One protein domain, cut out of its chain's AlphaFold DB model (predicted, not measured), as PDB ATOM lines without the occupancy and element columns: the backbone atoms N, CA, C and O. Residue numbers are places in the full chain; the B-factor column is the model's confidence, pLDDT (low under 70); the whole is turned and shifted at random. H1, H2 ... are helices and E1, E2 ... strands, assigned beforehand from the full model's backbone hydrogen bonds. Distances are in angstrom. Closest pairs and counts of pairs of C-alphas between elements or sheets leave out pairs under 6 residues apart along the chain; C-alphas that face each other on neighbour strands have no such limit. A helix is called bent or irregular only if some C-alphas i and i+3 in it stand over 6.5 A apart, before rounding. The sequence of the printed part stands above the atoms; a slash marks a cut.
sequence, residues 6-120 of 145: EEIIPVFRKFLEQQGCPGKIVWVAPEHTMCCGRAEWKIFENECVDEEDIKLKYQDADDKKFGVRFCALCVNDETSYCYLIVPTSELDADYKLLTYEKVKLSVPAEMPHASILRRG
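Overview. This is residues 6 to 120 of the 145 residues of an uncharacterized protein of Undibacterium sp. KW1 (UniProt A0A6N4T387). What shape do these atoms make? A strongly twisted sheet of E1, E5, E4 and E6 makes the core, with the helices H1 and H2 packed on one face of it. A smaller sheet of E2, E3 and E7 covers part of it away from both helices, only partly face to face and with the strands crossed at 72 degrees, and the short helix H3 lies off the sheet at the opposite end. What is it built of? The printed part has 115 residues, with three named helices and seven named strands in the order H1 E1 E2 E3 H2 E4 E5 H3 E6 E7; the class is mixed, helices and strands, and each sheet is mixed, in the orders E1 E5 E4 E6 and E2 E3 E7. The whole is compact, with a radius of gyration of the C-alphas of 14.2 A, and rounded, spanning 39 by 31 by 27 A.

Along the chain. What comes first? H1, residues 6 to 18, begins at C-alpha 6 (52.717, 29.916, 47.617) and is 19.3 A long; it is neither bent nor irregular, but only just: C-alphas 7 and 10 are 6.3 A apart. E1, residues 24 to 28, E2, residues 33 to 36, and E3, residues 40 to 44, follow. What comes next? H2, residues 51 to 63, is 18.5 A long. E4, residues 68 to 75, is the longest strand at 21.3 A and begins at C-alpha 68 (44.357, 37.618, 38.459); E5, residues 79 to 85, is 19.4 A long. How does it end? H3 takes residues 90 to 95, E6 residues 103 to 106, and E7 residues 113 to 117, ending at C-alpha 117 (28.393, 13.955, 41.041).

Arrangement. How is the larger sheet joined? E1 and E5 are parallel, with N 26 and O 80 2.9 A apart; the hairpin E4 and E5 is antiparallel, with N 73 and O 81 2.8 A apart; E4 and E6 are parallel, with N 70 and O 104 2.9 A apart, each within hydrogen-bond range. A short antiparallel pairing also joins residues 27 to 28 of E1 to residues 48 to 49. Where are the helices? H1 and H2 make two layers with this sheet, helices on one face of it: H2 is over E5 and E4 at a height over the sheet of 9.8 A, along the strands, with the C-alphas of Ile 54 and Leu 84 closest to E5 at 6.9 A, while H1, at a height of 4.9 A, is over none, only just, with 2 of its C-alphas falling on E4, and comes closest to E6 at the C-alphas of Phe 12 and Leu 105, 6.7 A. H1 and H2 are apart, and H3 is not on either sheet. Every O i to N i+4 pair is within hydrogen-bond range in H2 and H3, and 7 of 9 in H1. How does the smaller sheet meet it? The hairpin E2 and E3 is antiparallel, with N 36 and O 40 2.8 A apart, and E3 and E7 are parallel, with N 41 and O 113 2.8 A apart. The two sheets form a sandwich, two sheets face to face, 9.8 A centre to centre where they face each other; the closest C-alphas of E4 and E7 are those of Val 75 and His 113, 5.2 A.

Size, cuts and confidence. How large is it? The two C-alphas farthest apart are those of Tyr 100 and Gly 120, 43.8 A. Is the printed part broken, or are links long? The printed part has no cut, and no link is long; those from E3 to H2, H3 to E6 and E6 to E7 are short, and the others are tight. Where is confidence low? The mean pLDDT of the printed part is 89.8, and residues 37 to 38, 100 and 119 to 120 are under 70.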
ATOM      1  N   GLU A   6      52.614  30.508  46.285       94.31
ATOM      2  CA  GLU A   6      52.717  29.916  47.617       94.31
ATOM      3  C   GLU A   6      52.382  30.909  48.743       94.31
ATOM      4  O   GLU A   6      51.980  30.500  49.830       94.31
ATOM      5  N   GLU A   7      52.516  32.213  48.491       93.75
ATOM      6  CA  GLU A   7      52.171  33.272  49.443       93.75
ATOM      7  C   GLU A   7      50.680  33.621  49.373       93.75
ATOM      8  O   GLU A   7      50.075  33.949  50.395       93.75
ATOM      9  N   ILE A   8      50.064  33.530  48.187       94.62
ATOM     10  CA  ILE A   8      48.665  33.929  47.997       94.62
ATOM     11  C   ILE A   8      47.669  32.846  48.411       94.62
ATOM     12  O   ILE A   8      46.605  33.176  48.932       94.62
ATOM     13  N   ILE A   9      47.996  31.562  48.244       95.81
ATOM     14  CA  ILE A   9      47.082  30.468  48.603       95.81
ATOM     15  C   ILE A   9      46.700  30.479  50.094       95.81
ATOM     16  O   ILE A   9      45.502  30.412  50.387       95.81
ATOM     17  N   PRO A  10      47.631  30.632  51.058       96.38
ATOM     18  CA  PRO A  10      47.271  30.774  52.470       96.38
ATOM     19  C   PRO A  10      46.394  32.001  52.750       96.38
ATOM     20  O   PRO A  10      45.465  31.926  53.555       96.38
ATOM     21  N   VAL A  11      46.654  33.122  52.066       96.38
ATOM     22  CA  VAL A  11      45.847  34.347  52.188       96.38
ATOM     23  C   VAL A  11      44.431  34.108  51.670       96.38
ATOM     24  O   VAL A  11      43.469  34.506  52.323       96.38
ATOM     25  N   PHE A  12      44.287  33.415  50.540       97.00
ATOM     26  CA  PHE A  12      42.986  33.081  49.974       97.00
ATOM     27  C   PHE A  12      42.203  32.113  50.866       97.00
ATOM     28  O   PHE A  12      41.030  32.358  51.127       97.00
ATOM     29  N   ARG A  13      42.846  31.077  51.427       97.38
ATOM     30  CA  ARG A  13      42.210  30.172  52.406       97.38
ATOM     31  C   ARG A  13      41.681  30.934  53.619       97.38
ATOM     32  O   ARG A  13      40.516  30.790  53.971       97.38
ATOM     33  N   LYS A  14      42.504  31.813  54.197       97.31
ATOM     34  CA  LYS A  14      42.094  32.657  55.326       97.31
ATOM     35  C   LYS A  14      40.943  33.594  54.955       97.31
ATOM     36  O   LYS A  14      40.044  33.805  55.760       97.31
ATOM     37  N   PHE A  15      40.964  34.157  53.748       96.94
ATOM     38  CA  PHE A  15      39.864  34.970  53.239       96.94
ATOM     39  C   PHE A  15      38.563  34.159  53.150       96.94
ATOM     40  O   PHE A  15      37.547  34.630  53.642       96.94
ATOM     41  N   LEU A  16      38.591  32.933  52.613       97.19
ATOM     42  CA  LEU A  16      37.415  32.050  52.564       97.19
ATOM     43  C   LEU A  16      36.847  31.783  53.964       97.19
ATOM     44  O   LEU A  16      35.651  31.963  54.185       97.19
ATOM     45  N   GLU A  17      37.707  31.445  54.925       96.56
ATOM     46  CA  GLU A  17      37.309  31.204  56.319       96.56
ATOM     47  C   GLU A  17      36.683  32.448  56.966       96.56
ATOM     48  O   GLU A  17      35.665  32.353  57.648       96.56
ATOM     49  N   GLN A  18      37.237  33.636  56.708       96.75
ATOM     50  CA  GLN A  18      36.673  34.908  57.178       96.75
ATOM     51  C   GLN A  18      35.289  35.207  56.590       96.75
ATOM     52  O   GLN A  18      34.510  35.925  57.212       96.75
ATOM     53  N   GLN A  19      34.985  34.665  55.410       95.38
ATOM     54  CA  GLN A  19      33.671  34.751  54.768       95.38
ATOM     55  C   GLN A  19      32.741  33.590  55.172       95.38
ATOM     56  O   GLN A  19      31.679  33.421  54.577       95.38
ATOM     57  N   GLY A  20      33.123  32.773  56.161       94.88
ATOM     58  CA  GLY A  20      32.328  31.638  56.637       94.88
ATOM     59  C   GLY A  20      32.368  30.405  55.728       94.88
ATOM     60  O   GLY A  20      31.546  29.507  55.894       94.88
ATOM     61  N   CYS A  21      33.297  30.346  54.771       95.50
ATOM     62  CA  CYS A  21      33.475  29.206  53.872       95.50
ATOM     63  C   CYS A  21      34.534  28.227  54.408       95.50
ATOM     64  O   CYS A  21      35.445  28.641  55.129       95.50
ATOM     65  N   PRO A  22      34.497  26.941  54.020       96.19
ATOM     66  CA  PRO A  22      35.546  25.994  54.392       96.19
ATOM     67  C   PRO A  22      36.919  26.357  53.801       96.19
ATOM     68  O   PRO A  22      37.028  26.713  52.626       96.19
ATOM     69  N   GLY A  23      37.992  26.193  54.580       92.50
ATOM     70  CA  GLY A  23      39.368  26.487  54.144       92.50
ATOM     71  C   GLY A  23      39.979  25.458  53.180       92.50
ATOM     72  O   GLY A  23      40.994  25.735  52.534       92.50
ATOM     73  N   LYS A  24      39.379  24.266  53.049       96.62
ATOM     74  CA  LYS A  24      39.799  23.253  52.071       96.62
ATOM     75  C   LYS A  24      39.355  23.685  50.676       96.62
ATOM     76  O   LYS A  24      38.163  23.826  50.424       96.62
ATOM     77  N   ILE A  25      40.311  23.853  49.768       97.06
ATOM     78  CA  ILE A  25      40.058  24.290  48.392       97.06
ATOM     79  C   ILE A  25      40.086  23.085  47.454       97.06
ATOM     80  O   ILE A  25      40.998  22.263  47.523       97.06
ATOM     81  N   VAL A  26      39.113  23.018  46.550       96.69
ATOM     82  CA  VAL A  26      39.159  22.176  45.350       96.69
ATOM     83  C   VAL A  26      39.020  23.073  44.133       96.69
ATOM     84  O   VAL A  26      38.090  23.875  44.053       96.69
ATOM     85  N   TRP A  27      39.941  22.946  43.183       96.56
ATOM     86  CA  TRP A  27      39.911  23.746  41.968       96.56
ATOM     87  C   TRP A  27      38.983  23.132  40.931       96.56
ATOM     88  O   TRP A  27      38.972  21.921  40.719       96.56
ATOM     89  N   VAL A  28      38.199  23.978  40.276       93.75
ATOM     90  CA  VAL A  28      37.265  23.583  39.223       93.75
ATOM     91  C   VAL A  28      37.417  24.498  38.016       93.75
ATOM     92  O   VAL A  28      37.763  25.673  38.140       93.75
ATOM     93  N   ALA A  29      37.128  23.962  36.836       87.62
ATOM     94  CA  ALA A  29      36.879  24.762  35.648       87.62
ATOM     95  C   ALA A  29      35.377  25.095  35.613       87.62
ATOM     96  O   ALA A  29      34.571  24.160  35.567       87.62
ATOM     97  N   PRO A  30      34.955  26.374  35.665       83.56
ATOM     98  CA  PRO A  30      33.534  26.731  35.676       83.56
ATOM     99  C   PRO A  30      32.729  26.091  34.532       83.56
ATOM    100  O   PRO A  30      31.604  25.644  34.740       83.56
ATOM    101  N   GLU A  31      33.325  25.944  33.348       81.25
ATOM    102  CA  GLU A  31      32.749  25.286  32.167       81.25
ATOM    103  C   GLU A  31      32.464  23.780  32.333       81.25
ATOM    104  O   GLU A  31      31.777  23.176  31.495       81.25
ATOM    105  N   HIS A  32      33.005  23.171  33.389       80.75
ATOM    106  CA  HIS A  32      32.805  21.776  33.782       80.75
ATOM    107  C   HIS A  32      31.915  21.641  35.020       80.75
ATOM    108  O   HIS A  32      31.824  20.563  35.597       80.75
ATOM    109  N   THR A  33      31.238  22.710  35.426       82.19
ATOM    110  CA  THR A  33      30.270  22.703  36.526       82.19
ATOM    111  C   THR A  33      28.875  23.032  35.999       82.19
ATOM    112  O   THR A  33      28.726  23.570  34.901       82.19
ATOM    113  N   MET A  34      27.833  22.673  36.749       82.25
ATOM    114  CA  MET A  34      26.448  22.913  36.339       82.25
ATOM    115  C   MET A  34      25.679  23.637  37.439       82.25
ATOM    116  O   MET A  34      25.578  23.136  38.554       82.25
ATOM    117  N   CYS A  35      25.090  24.782  37.103       81.75
ATOM    118  CA  CYS A  35      24.148  25.476  37.973       81.75
ATOM    119  C   CYS A  35      22.750  24.855  37.812       81.75
ATOM    120  O   CYS A  35      22.195  24.810  36.712       81.75
ATOM    121  N   CYS A  36      22.192  24.335  38.901       77.06
ATOM    122  CA  CYS A  36      20.871  23.722  38.979       77.06
ATOM    123  C   CYS A  36      19.934  24.608  39.806       77.06
ATOM    124  O   CYS A  36      19.855  24.496  41.027       77.06
ATOM    125  N   GLY A  37      19.175  25.477  39.142       68.38
ATOM    126  CA  GLY A  37      18.151  26.279  39.812       68.38
ATOM    127  C   GLY A  37      18.718  27.304  40.804       68.38
ATOM    128  O   GLY A  37      19.743  27.920  40.546       68.38
ATOM    129  N   ARG A  38      17.992  27.554  41.906       64.94
ATOM    130  CA  ARG A  38      18.128  28.799  42.689       64.94
ATOM    131  C   ARG A  38      19.412  28.963  43.509       64.94
ATOM    132  O   ARG A  38      19.690  30.100  43.858       64.94
ATOM    133  N   ALA A  39      20.164  27.906  43.816       72.25
ATOM    134  CA  ALA A  39      21.416  28.029  44.583       72.25
ATOM    135  C   ALA A  39      22.258  26.738  44.616       72.25
ATOM    136  O   ALA A  39      23.101  26.587  45.498       72.25
ATOM    137  N   GLU A  40      22.020  25.777  43.717       83.25
ATOM    138  CA  GLU A  40      22.730  24.497  43.751       83.25
ATOM    139  C   GLU A  40      23.694  24.374  42.573       83.25
ATOM    140  O   GLU A  40      23.312  24.560  41.419       83.25
ATOM    141  N   TRP A  41      24.939  24.004  42.858       87.19
ATOM    142  CA  TRP A  41      25.932  23.653  41.853       87.19
ATOM    143  C   TRP A  41      26.220  22.163  41.889       87.19
ATOM    144  O   TRP A  41      26.420  21.574  42.948       87.19
ATOM    145  N   LYS A  42      26.287  21.541  40.717       87.88
ATOM    146  CA  LYS A  42      26.782  20.178  40.563       87.88
ATOM    147  C   LYS A  42      28.246  20.218  40.151       87.88
ATOM    148  O   LYS A  42      28.588  20.811  39.124       87.88
ATOM    149  N   ILE A  43      29.088  19.566  40.951       88.81
ATOM    150  CA  ILE A  43      30.526  19.439  40.706       88.81
ATOM    151  C   ILE A  43      30.836  18.012  40.279       88.81
ATOM    152  O   ILE A  43      30.484  17.053  40.967       88.81
ATOM    153  N   PHE A  44      31.510  17.867  39.142       86.50
ATOM    154  CA  PHE A  44      31.956  16.576  38.642       86.50
ATOM    155  C   PHE A  44      33.364  16.303  39.166       86.50
ATOM    156  O   PHE A  44      34.321  16.933  38.736       86.50
ATOM    157  N   GLU A  45      33.493  15.341  40.077       82.69
ATOM    158  CA  GLU A  45      34.747  15.064  40.796       82.69
ATOM    159  C   GLU A  45      35.946  14.785  39.870       82.69
ATOM    160  O   GLU A  45      37.062  15.197  40.162       82.69
ATOM    161  N   ASN A  46      35.719  14.140  38.720       82.31
ATOM    162  CA  ASN A  46      36.784  13.827  37.755       82.31
ATOM    163  C   ASN A  46      37.193  15.013  36.860       82.31
ATOM    164  O   ASN A  46      38.075  14.846  36.026       82.31
ATOM    165  N   GLU A  47      36.505  16.152  36.953       83.81
ATOM    166  CA  GLU A  47      36.788  17.366  36.172       83.81
ATOM    167  C   GLU A  47      37.377  18.480  37.054       83.81
ATOM    168  O   GLU A  47      37.565  19.612  36.596       83.81
ATOM    169  N   CYS A  48      37.642  18.171  38.329       88.06
ATOM    170  CA  CYS A  48      38.432  19.027  39.197       88.06
ATOM    171  C   CYS A  48      39.836  19.192  38.608       88.06
ATOM    172  O   CYS A  48      40.384  18.283  37.986       88.06
ATOM    173  N   VAL A  49      40.389  20.382  38.795       91.81
ATOM    174  CA  VAL A  49      41.672  20.796  38.232       91.81
ATOM    175  C   VAL A  49      42.752  20.614  39.292       91.81
ATOM    176  O   VAL A  49      42.510  20.868  40.475       91.81
ATOM    177  N   ASP A  50      43.942  20.192  38.882       94.06
ATOM    178  CA  ASP A  50      45.070  20.078  39.801       94.06
ATOM    179  C   ASP A  50      45.577  21.470  40.208       94.06
ATOM    180  O   ASP A  50      45.592  22.414  39.417       94.06
ATOM    181  N   GLU A  51      46.020  21.622  41.461       94.75
ATOM    182  CA  GLU A  51      46.548  22.908  41.949       94.75
ATOM    183  C   GLU A  51      47.777  23.367  41.144       94.75
ATOM    184  O   GLU A  51      47.964  24.568  40.937       94.75
ATOM    185  N   GLU A  52      48.566  22.426  40.615       94.81
ATOM    186  CA  GLU A  52      49.721  22.734  39.768       94.81
ATOM    187  C   GLU A  52      49.304  23.407  38.448       94.81
ATOM    188  O   GLU A  52      49.944  24.365  38.018       94.81
ATOM    189  N   ASP A  53      48.174  23.015  37.850       94.62
ATOM    190  CA  ASP A  53      47.649  23.684  36.651       94.62
ATOM    191  C   ASP A  53      47.218  25.125  36.954       94.62
ATOM    192  O   ASP A  53      47.381  26.032  36.131       94.62
ATOM    193  N   ILE A  54      46.666  25.359  38.147       96.25
ATOM    194  CA  ILE A  54      46.294  26.703  38.601       96.25
ATOM    195  C   ILE A  54      47.541  27.555  38.831       96.25
ATOM    196  O   ILE A  54      47.565  28.722  38.431       96.25
ATOM    197  N   LYS A  55      48.591  26.968  39.408       96.19
ATOM    198  CA  LYS A  55      49.890  27.616  39.581       96.19
ATOM    199  C   LYS A  55      50.517  27.999  38.239       96.19
ATOM    200  O   LYS A  55      50.959  29.137  38.096       96.19
ATOM    201  N   LEU A  56      50.493  27.110  37.245       95.69
ATOM    202  CA  LEU A  56      50.994  27.402  35.897       95.69
ATOM    203  C   LEU A  56      50.217  28.552  35.236       95.69
ATOM    204  O   LEU A  56      50.825  29.475  34.696       95.69
ATOM    205  N   LYS A  57      48.880  28.559  35.340       93.81
ATOM    206  CA  LYS A  57      48.042  29.667  34.837       93.81
ATOM    207  C   LYS A  57      48.333  30.990  35.546       93.81
ATOM    208  O   LYS A  57      48.329  32.041  34.910       93.81
ATOM    209  N   TYR A  58      48.573  30.951  36.855       94.81
ATOM    210  CA  TYR A  58      48.946  32.127  37.636       94.81
ATOM    211  C   TYR A  58      50.301  32.699  37.199       94.81
ATOM    212  O   TYR A  58      50.434  33.911  37.049       94.81
ATOM    213  N   GLN A  59      51.294  31.833  36.985       93.88
ATOM    214  CA  GLN A  59      52.630  32.232  36.540       93.88
ATOM    215  C   GLN A  59      52.601  32.843  35.136       93.88
ATOM    216  O   GLN A  59      53.123  33.936  34.949       93.88
ATOM    217  N   ASP A  60      51.896  32.213  34.191       92.75
ATOM    218  CA  ASP A  60      51.708  32.754  32.839       92.75
ATOM    219  C   ASP A  60      51.048  34.149  32.856       92.75
ATOM    220  O   ASP A  60      51.421  35.034  32.084       92.75
ATOM    221  N   ALA A  61      50.106  34.383  33.778       90.94
ATOM    222  CA  ALA A  61      49.499  35.697  33.971       90.94
ATOM    223  C   ALA A  61      50.498  36.743  34.496       90.94
ATOM    224  O   ALA A  61      50.508  37.874  34.007       90.94
ATOM    225  N   ASP A  62      51.338  36.382  35.474       91.25
ATOM    226  CA  ASP A  62      52.350  37.291  36.034       91.25
ATOM    227  C   ASP A  62      53.434  37.638  35.003       91.25
ATOM    228  O   ASP A  62      53.799  38.811  34.878       91.25
ATOM    229  N   ASP A  63      53.863  36.664  34.195       90.94
ATOM    230  CA  ASP A  63      54.806  36.869  33.086       90.94
ATOM    231  C   ASP A  63      54.255  37.867  32.056       90.94
ATOM    232  O   ASP A  63      54.972  38.745  31.563       90.94
ATOM    233  N   LYS A  64      52.945  37.799  31.791       89.62
ATOM    234  CA  LYS A  64      52.209  38.742  30.930       89.62
ATOM    235  C   LYS A  64      51.835  40.051  31.626       89.62
ATOM    236  O   LYS A  64      51.244  40.924  30.998       89.62
ATOM    237  N   LYS A  65      52.209  40.221  32.900       89.25
ATOM    238  CA  LYS A  65      51.895  41.382  33.753       89.25
ATOM    239  C   LYS A  65      50.395  41.630  33.931       89.25
ATOM    240  O   LYS A  65      49.989  42.764  34.179       89.25
ATOM    241  N   PHE A  66      49.581  40.585  33.847       91.12
ATOM    242  CA  PHE A  66      48.158  40.666  34.129       91.12
ATOM    243  C   PHE A  66      47.863  40.426  35.607       91.12
ATOM    244  O   PHE A  66      48.509  39.626  36.292       91.12
ATOM    245  N   GLY A  67      46.842  41.122  36.096       93.31
ATOM    246  CA  GLY A  67      46.194  40.778  37.345       93.31
ATOM    247  C   GLY A  67      45.406  39.482  37.237       93.31
ATOM    248  O   GLY A  67      44.951  39.095  36.160       93.31
ATOM    249  N   VAL A  68      45.179  38.834  38.375       94.75
ATOM    250  CA  VAL A  68      44.357  37.618  38.459       94.75
ATOM    251  C   VAL A  68      43.272  37.743  39.520       94.75
ATOM    252  O   VAL A  68      43.363  38.565  40.434       94.75
ATOM    253  N   ARG A  69      42.237  36.900  39.434       95.38
ATOM    254  CA  ARG A  69      41.202  36.813  40.471       95.38
ATOM    255  C   ARG A  69      40.967  35.382  40.928       95.38
ATOM    256  O   ARG A  69      40.540  34.542  40.140       95.38
ATOM    257  N   PHE A  70      41.154  35.148  42.219       96.38
ATOM    258  CA  PHE A  70      40.719  33.932  42.894       96.38
ATOM    259  C   PHE A  70      39.249  34.065  43.293       96.38
ATOM    260  O   PHE A  70      38.844  35.056  43.907       96.38
ATOM    261  N   CYS A  71      38.442  33.080  42.912       95.75
ATOM    262  CA  CYS A  71      36.997  33.102  43.106       95.75
ATOM    263  C   CYS A  71      36.539  31.823  43.802       95.75
ATOM    264  O   CYS A  71      36.885  30.731  43.351       95.75
ATOM    265  N   ALA A  72      35.718  31.948  44.843       95.56
ATOM    266  CA  ALA A  72      34.847  30.850  45.254       95.56
ATOM    267  C   ALA A  72      33.673  30.737  44.271       95.56
ATOM    268  O   ALA A  72      33.127  31.749  43.835       95.56
ATOM    269  N   LEU A  73      33.290  29.514  43.923       93.75
ATOM    270  CA  LEU A  73      32.116  29.225  43.100       93.75
ATOM    271  C   LEU A  73      30.937  28.787  43.970       93.75
ATOM    272  O   LEU A  73      29.834  29.314  43.844       93.75
ATOM    273  N   CYS A  74      31.184  27.803  44.832       93.06
ATOM    274  CA  CYS A  74      30.206  27.168  45.707       93.06
ATOM    275  C   CYS A  74      30.923  26.384  46.816       93.06
ATOM    276  O   CYS A  74      32.144  26.197  46.771       93.06
ATOM    277  N   VAL A  75      30.168  25.905  47.803       96.06
ATOM    278  CA  VAL A  75      30.705  25.150  48.946       96.06
ATOM    279  C   VAL A  75      29.869  23.913  49.245       96.06
ATOM    280  O   VAL A  75      28.662  23.896  49.022       96.06
ATOM    281  N   ASN A  76      30.496  22.888  49.808       94.25
ATOM    282  CA  ASN A  76      29.798  21.904  50.637       94.25
ATOM    283  C   ASN A  76      30.250  22.061  52.100       94.25
ATOM    284  O   ASN A  76      30.972  23.004  52.417       94.25
ATOM    285  N   ASP A  77      29.852  21.143  52.978       92.88
ATOM    286  CA  ASP A  77      30.131  21.236  54.419       92.88
ATOM    287  C   ASP A  77      31.631  21.330  54.760       92.88
ATOM    288  O   ASP A  77      32.002  21.909  55.777       92.88
ATOM    289  N   GLU A  78      32.508  20.787  53.910       94.56
ATOM    290  CA  GLU A  78      33.945  20.683  54.191       94.56
ATOM    291  C   GLU A  78      34.837  21.413  53.184       94.56
ATOM    292  O   GLU A  78      36.026  21.581  53.440       94.56
ATOM    293  N   THR A  79      34.319  21.788  52.015       96.50
ATOM    294  CA  THR A  79      35.125  22.162  50.846       96.50
ATOM    295  C   THR A  79      34.571  23.389  50.138       96.50
ATOM    296  O   THR A  79      33.385  23.454  49.817       96.50
ATOM    297  N   SER A  80      35.469  24.312  49.805       97.19
ATOM    298  CA  SER A  80      35.232  25.422  48.887       97.19
ATOM    299  C   SER A  80      35.694  25.058  47.481       97.19
ATOM    300  O   SER A  80      36.881  24.814  47.243       97.19
ATOM    301  N   TYR A  81      34.769  25.061  46.527       95.88
ATOM    302  CA  TYR A  81      35.078  24.864  45.115       95.88
ATOM    303  C   TYR A  81      35.433  26.207  44.496       95.88
ATOM    304  O   TYR A  81      34.616  27.127  44.488       95.88
ATOM    305  N   CYS A  82      36.663  26.336  44.015       96.81
ATOM    306  CA  CYS A  82      37.240  27.610  43.603       96.81
ATOM    307  C   CYS A  82      37.768  27.552  42.173       96.81
ATOM    308  O   CYS A  82      38.072  26.488  41.639       96.81
ATOM    309  N   TYR A  83      37.927  28.714  41.555       96.00
ATOM    310  CA  TYR A  83      38.520  28.842  40.229       96.00
ATOM    311  C   TYR A  83      39.355  30.119  40.125       96.00
ATOM    312  O   TYR A  83      39.212  31.056  40.918       96.00
ATOM    313  N   LEU A  84      40.251  30.137  39.139       95.25
ATOM    314  CA  LEU A  84      41.121  31.268  38.840       95.25
ATOM    315  C   LEU A  84      40.666  31.931  37.540       95.25
ATOM    316  O   LEU A  84      40.574  31.278  36.501       95.25
ATOM    317  N   ILE A  85      40.420  33.238  37.590       93.44
ATOM    318  CA  ILE A  85      40.218  34.056  36.394       93.44
ATOM    319  C   ILE A  85      41.558  34.676  36.015       93.44
ATOM    320  O   ILE A  85      42.118  35.473  36.773       93.44
ATOM    321  N   VAL A  86      42.018  34.334  34.814       92.25
ATOM    322  CA  VAL A  86      43.188  34.923  34.164       92.25
ATOM    323  C   VAL A  86      42.728  35.640  32.893       92.25
ATOM    324  O   VAL A  86      41.941  35.064  32.133       92.25
ATOM    325  N   PRO A  87      43.155  36.890  32.656       90.44
ATOM    326  CA  PRO A  87      42.895  37.568  31.399       90.44
ATOM    327  C   PRO A  87      43.594  36.900  30.214       90.44
ATOM    328  O   PRO A  87      44.732  36.450  30.328       90.44
ATOM    329  N   THR A  88      42.939  36.871  29.057       89.62
ATOM    330  CA  THR A  88      43.530  36.329  27.817       89.62
ATOM    331  C   THR A  88      44.104  37.410  26.898       89.62
ATOM    332  O   THR A  88      44.829  37.096  25.956       89.62
ATOM    333  N   SER A  89      43.793  38.681  27.162       90.31
ATOM    334  CA  SER A  89      44.284  39.860  26.439       90.31
ATOM    335  C   SER A  89      44.225  41.101  27.336       90.31
ATOM    336  O   SER A  89      43.552  41.081  28.365       90.31
ATOM    337  N   GLU A  90      44.874  42.195  26.929       88.94
ATOM    338  CA  GLU A  90      44.787  43.485  27.634       88.94
ATOM    339  C   GLU A  90      43.344  44.000  27.715       88.94
ATOM    340  O   GLU A  90      42.879  44.376  28.786       88.94
ATOM    341  N   LEU A  91      42.594  43.919  26.613       91.62
ATOM    342  CA  LEU A  91      41.190  44.326  26.578       91.62
ATOM    343  C   LEU A  91      40.332  43.500  27.555       91.62
ATOM    344  O   LEU A  91      39.477  44.036  28.254       91.62
ATOM    345  N   ASP A  92      40.572  42.190  27.626       87.62
ATOM    346  CA  ASP A  92      39.906  41.306  28.588       87.62
ATOM    347  C   ASP A  92      40.309  41.631  30.039       87.62
ATOM    348  O   ASP A  92      39.469  41.593  30.943       87.62
ATOM    349  N   ALA A  93      41.570  42.011  30.268       88.19
ATOM    350  CA  ALA A  93      42.039  42.478  31.569       88.19
ATOM    351  C   ALA A  93      41.318  43.767  31.986       88.19
ATOM    352  O   ALA A  93      40.858  43.853  33.127       88.19
ATOM    353  N   ASP A  94      41.130  44.716  31.066       87.88
ATOM    354  CA  ASP A  94      40.407  45.964  31.321       87.88
ATOM    355  C   ASP A  94      38.942  45.694  31.670       87.88
ATOM    356  O   ASP A  94      38.461  46.149  32.710       87.88
ATOM    357  N   TYR A  95      38.248  44.877  30.871       87.00
ATOM    358  CA  TYR A  95      36.854  44.506  31.140       87.00
ATOM    359  C   TYR A  95      36.677  43.794  32.485       87.00
ATOM    360  O   TYR A  95      35.669  43.987  33.169       87.00
ATOM    361  N   LYS A  96      37.657  42.984  32.898       86.00
ATOM    362  CA  LYS A  96      37.649  42.282  34.192       86.00
ATOM    363  C   LYS A  96      38.192  43.126  35.346       86.00
ATOM    364  O   LYS A  96      38.173  42.661  36.492       86.00
ATOM    365  N   LEU A  97      38.642  44.355  35.074       86.88
ATOM    366  CA  LEU A  97      39.297  45.255  36.025       86.88
ATOM    367  C   LEU A  97      40.534  44.606  36.673       86.88
ATOM    368  O   LEU A  97      40.711  44.668  37.891       86.88
ATOM    369  N   LEU A  98      41.345  43.928  35.865       88.69
ATOM    370  CA  LEU A  98      42.568  43.213  36.245       88.69
ATOM    371  C   LEU A  98      43.836  43.825  35.626       88.69
ATOM    372  O   LEU A  98      44.924  43.292  35.808       88.69
ATOM    373  N   THR A  99      43.725  44.958  34.936       77.38
ATOM    374  CA  THR A  99      44.877  45.670  34.353       77.38
ATOM    375  C   THR A  99      45.741  46.358  35.411       77.38
ATOM    376  O   THR A  99      46.963  46.390  35.300       77.38
ATOM    377  N   TYR A 100      45.114  46.894  36.462       69.69
ATOM    378  CA  TYR A 100      45.789  47.727  37.471       69.69
ATOM    379  C   TYR A 100      45.956  47.041  38.830       69.69
ATOM    380  O   TYR A 100      46.761  47.472  39.654       69.69
ATOM    381  N   GLU A 101      45.195  45.977  39.079       71.56
ATOM    382  CA  GLU A 101      45.233  45.241  40.337       71.56
ATOM    383  C   GLU A 101      45.938  43.906  40.151       71.56
ATOM    384  O   GLU A 101      45.623  43.159  39.237       71.56
ATOM    385  N   LYS A 102      46.874  43.595  41.048       84.12
ATOM    386  CA  LYS A 102      47.718  42.396  40.958       84.12
ATOM    387  C   LYS A 102      46.938  41.111  41.233       84.12
ATOM    388  O   LYS A 102      46.981  40.157  40.465       84.12
ATOM    389  N   VAL A 103      46.206  41.089  42.344       92.19
ATOM    390  CA  VAL A 103      45.421  39.931  42.769       92.19
ATOM    391  C   VAL A 103      44.131  40.399  43.422       92.19
ATOM    392  O   VAL A 103      44.161  41.208  44.347       92.19
ATOM    393  N   LYS A 104      43.008  39.833  42.979       93.69
ATOM    394  CA  LYS A 104      41.690  39.975  43.602       93.69
ATOM    395  C   LYS A 104      41.254  38.664  44.240       93.69
ATOM    396  O   LYS A 104      41.448  37.598  43.661       93.69
ATOM    397  N   LEU A 105      40.611  38.755  45.397       95.19
ATOM    398  CA  LEU A 105      39.940  37.634  46.052       95.19
ATOM    399  C   LEU A 105      38.440  37.913  46.042       95.19
ATOM    400  O   LEU A 105      38.024  39.049  46.266       95.19
ATOM    401  N   SER A 106      37.628  36.906  45.744       94.00
ATOM    402  CA  SER A 106      36.183  37.090  45.641       94.00
ATOM    403  C   SER A 106      35.400  35.870  46.102       94.00
ATOM    404  O   SER A 106      35.806  34.727  45.885       94.00
ATOM    405  N   VAL A 107      34.261  36.154  46.720       92.69
ATOM    406  CA  VAL A 107      33.217  35.199  47.081       92.69
ATOM    407  C   VAL A 107      31.876  35.735  46.565       92.69
ATOM    408  O   VAL A 107      31.687  36.956  46.533       92.69
ATOM    409  N   PRO A 108      30.949  34.865  46.138       88.88
ATOM    410  CA  PRO A 108      29.558  35.237  45.913       88.88
ATOM    411  C   PRO A 108      28.935  35.873  47.162       88.88
ATOM    412  O   PRO A 108      29.282  35.507  48.283       88.88
ATOM    413  N   ALA A 109      27.994  36.803  46.969       85.38
ATOM    414  CA  ALA A 109      27.284  37.451  48.077       85.38
ATOM    415  C   ALA A 109      26.463  36.451  48.911       85.38
ATOM    416  O   ALA A 109      26.395  36.563  50.131       85.38
ATOM    417  N   GLU A 110      25.870  35.463  48.242       86.00
ATOM    418  CA  GLU A 110      25.253  34.294  48.858       86.00
ATOM    419  C   GLU A 110      25.972  33.063  48.318       86.00
ATOM    420  O   GLU A 110      26.048  32.880  47.101       86.00
ATOM    421  N   MET A 111      26.549  32.260  49.213       91.31
ATOM    422  CA  MET A 111      27.372  31.124  48.821       91.31
ATOM    423  C   MET A 111      26.491  29.946  48.385       91.31
ATOM    424  O   MET A 111      25.776  29.389  49.222       91.31
ATOM    425  N   PRO A 112      26.540  29.522  47.111       91.12
ATOM    426  CA  PRO A 112      25.738  28.399  46.648       91.12
ATOM    427  C   PRO A 112      26.214  27.073  47.248       91.12
ATOM    428  O   PRO A 112      27.413  26.874  47.466       91.12
ATOM    429  N   HIS A 113      25.289  26.132  47.433       92.88
ATOM    430  CA  HIS A 113      25.622  24.786  47.892       92.88
ATOM    431  C   HIS A 113      26.073  23.892  46.731       92.88
ATOM    432  O   HIS A 113      25.543  23.969  45.620       92.88
ATOM    433  N   ALA A 114      27.043  23.021  46.992       91.56
ATOM    434  CA  ALA A 114      27.634  22.109  46.031       91.56
ATOM    435  C   ALA A 114      27.219  20.657  46.297       91.56
ATOM    436  O   ALA A 114      27.435  20.110  47.375       91.56
ATOM    437  N   SER A 115      26.737  19.999  45.250       90.31
ATOM    438  CA  SER A 115      26.438  18.571  45.207       90.31
ATOM    439  C   SER A 115      27.456  17.861  44.312       90.31
ATOM    440  O   SER A 115      27.596  18.188  43.131       90.31
ATOM    441  N   ILE A 116      28.157  16.862  44.850       88.81
ATOM    442  CA  ILE A 116      29.178  16.118  44.098       88.81
ATOM    443  C   ILE A 116      28.523  15.018  43.259       88.81
ATOM    444  O   ILE A 116      27.839  14.138  43.784       88.81
ATOM    445  N   LEU A 117      28.786  15.022  41.954       83.94
ATOM    446  CA  LEU A 117      28.393  13.955  41.041       83.94
ATOM    447  C   LEU A 117      29.553  12.976  40.841       83.94
ATOM    448  O   LEU A 117      30.590  13.310  40.261       83.94
ATOM    449  N   ARG A 118      29.351  11.738  41.306       73.81
ATOM    450  CA  ARG A 118      30.286  10.616  41.122       73.81
ATOM    451  C   ARG A 118      30.073   9.929  39.762       73.81
ATOM    452  O   ARG A 118      29.089  10.179  39.064       73.81
ATOM    453  N   ARG A 119      31.038   9.092  39.355       59.19
ATOM    454  CA  ARG A 119      31.124   8.430  38.030       59.19
ATOM    455  C   ARG A 119      29.780   7.865  37.528       59.19
ATOM    456  O   ARG A 119      29.069   7.198  38.267       59.19
ATOM    457  N   GLY A 120      29.493   8.091  36.240       57.16
ATOM    458  CA  GLY A 120      28.304   7.590  35.523       57.16
ATOM    459  C   GLY A 120      27.534   8.676  34.762       57.16
ATOM    460  O   GLY A 120      26.998   8.420  33.690       57.16
TER     461      GLY A 120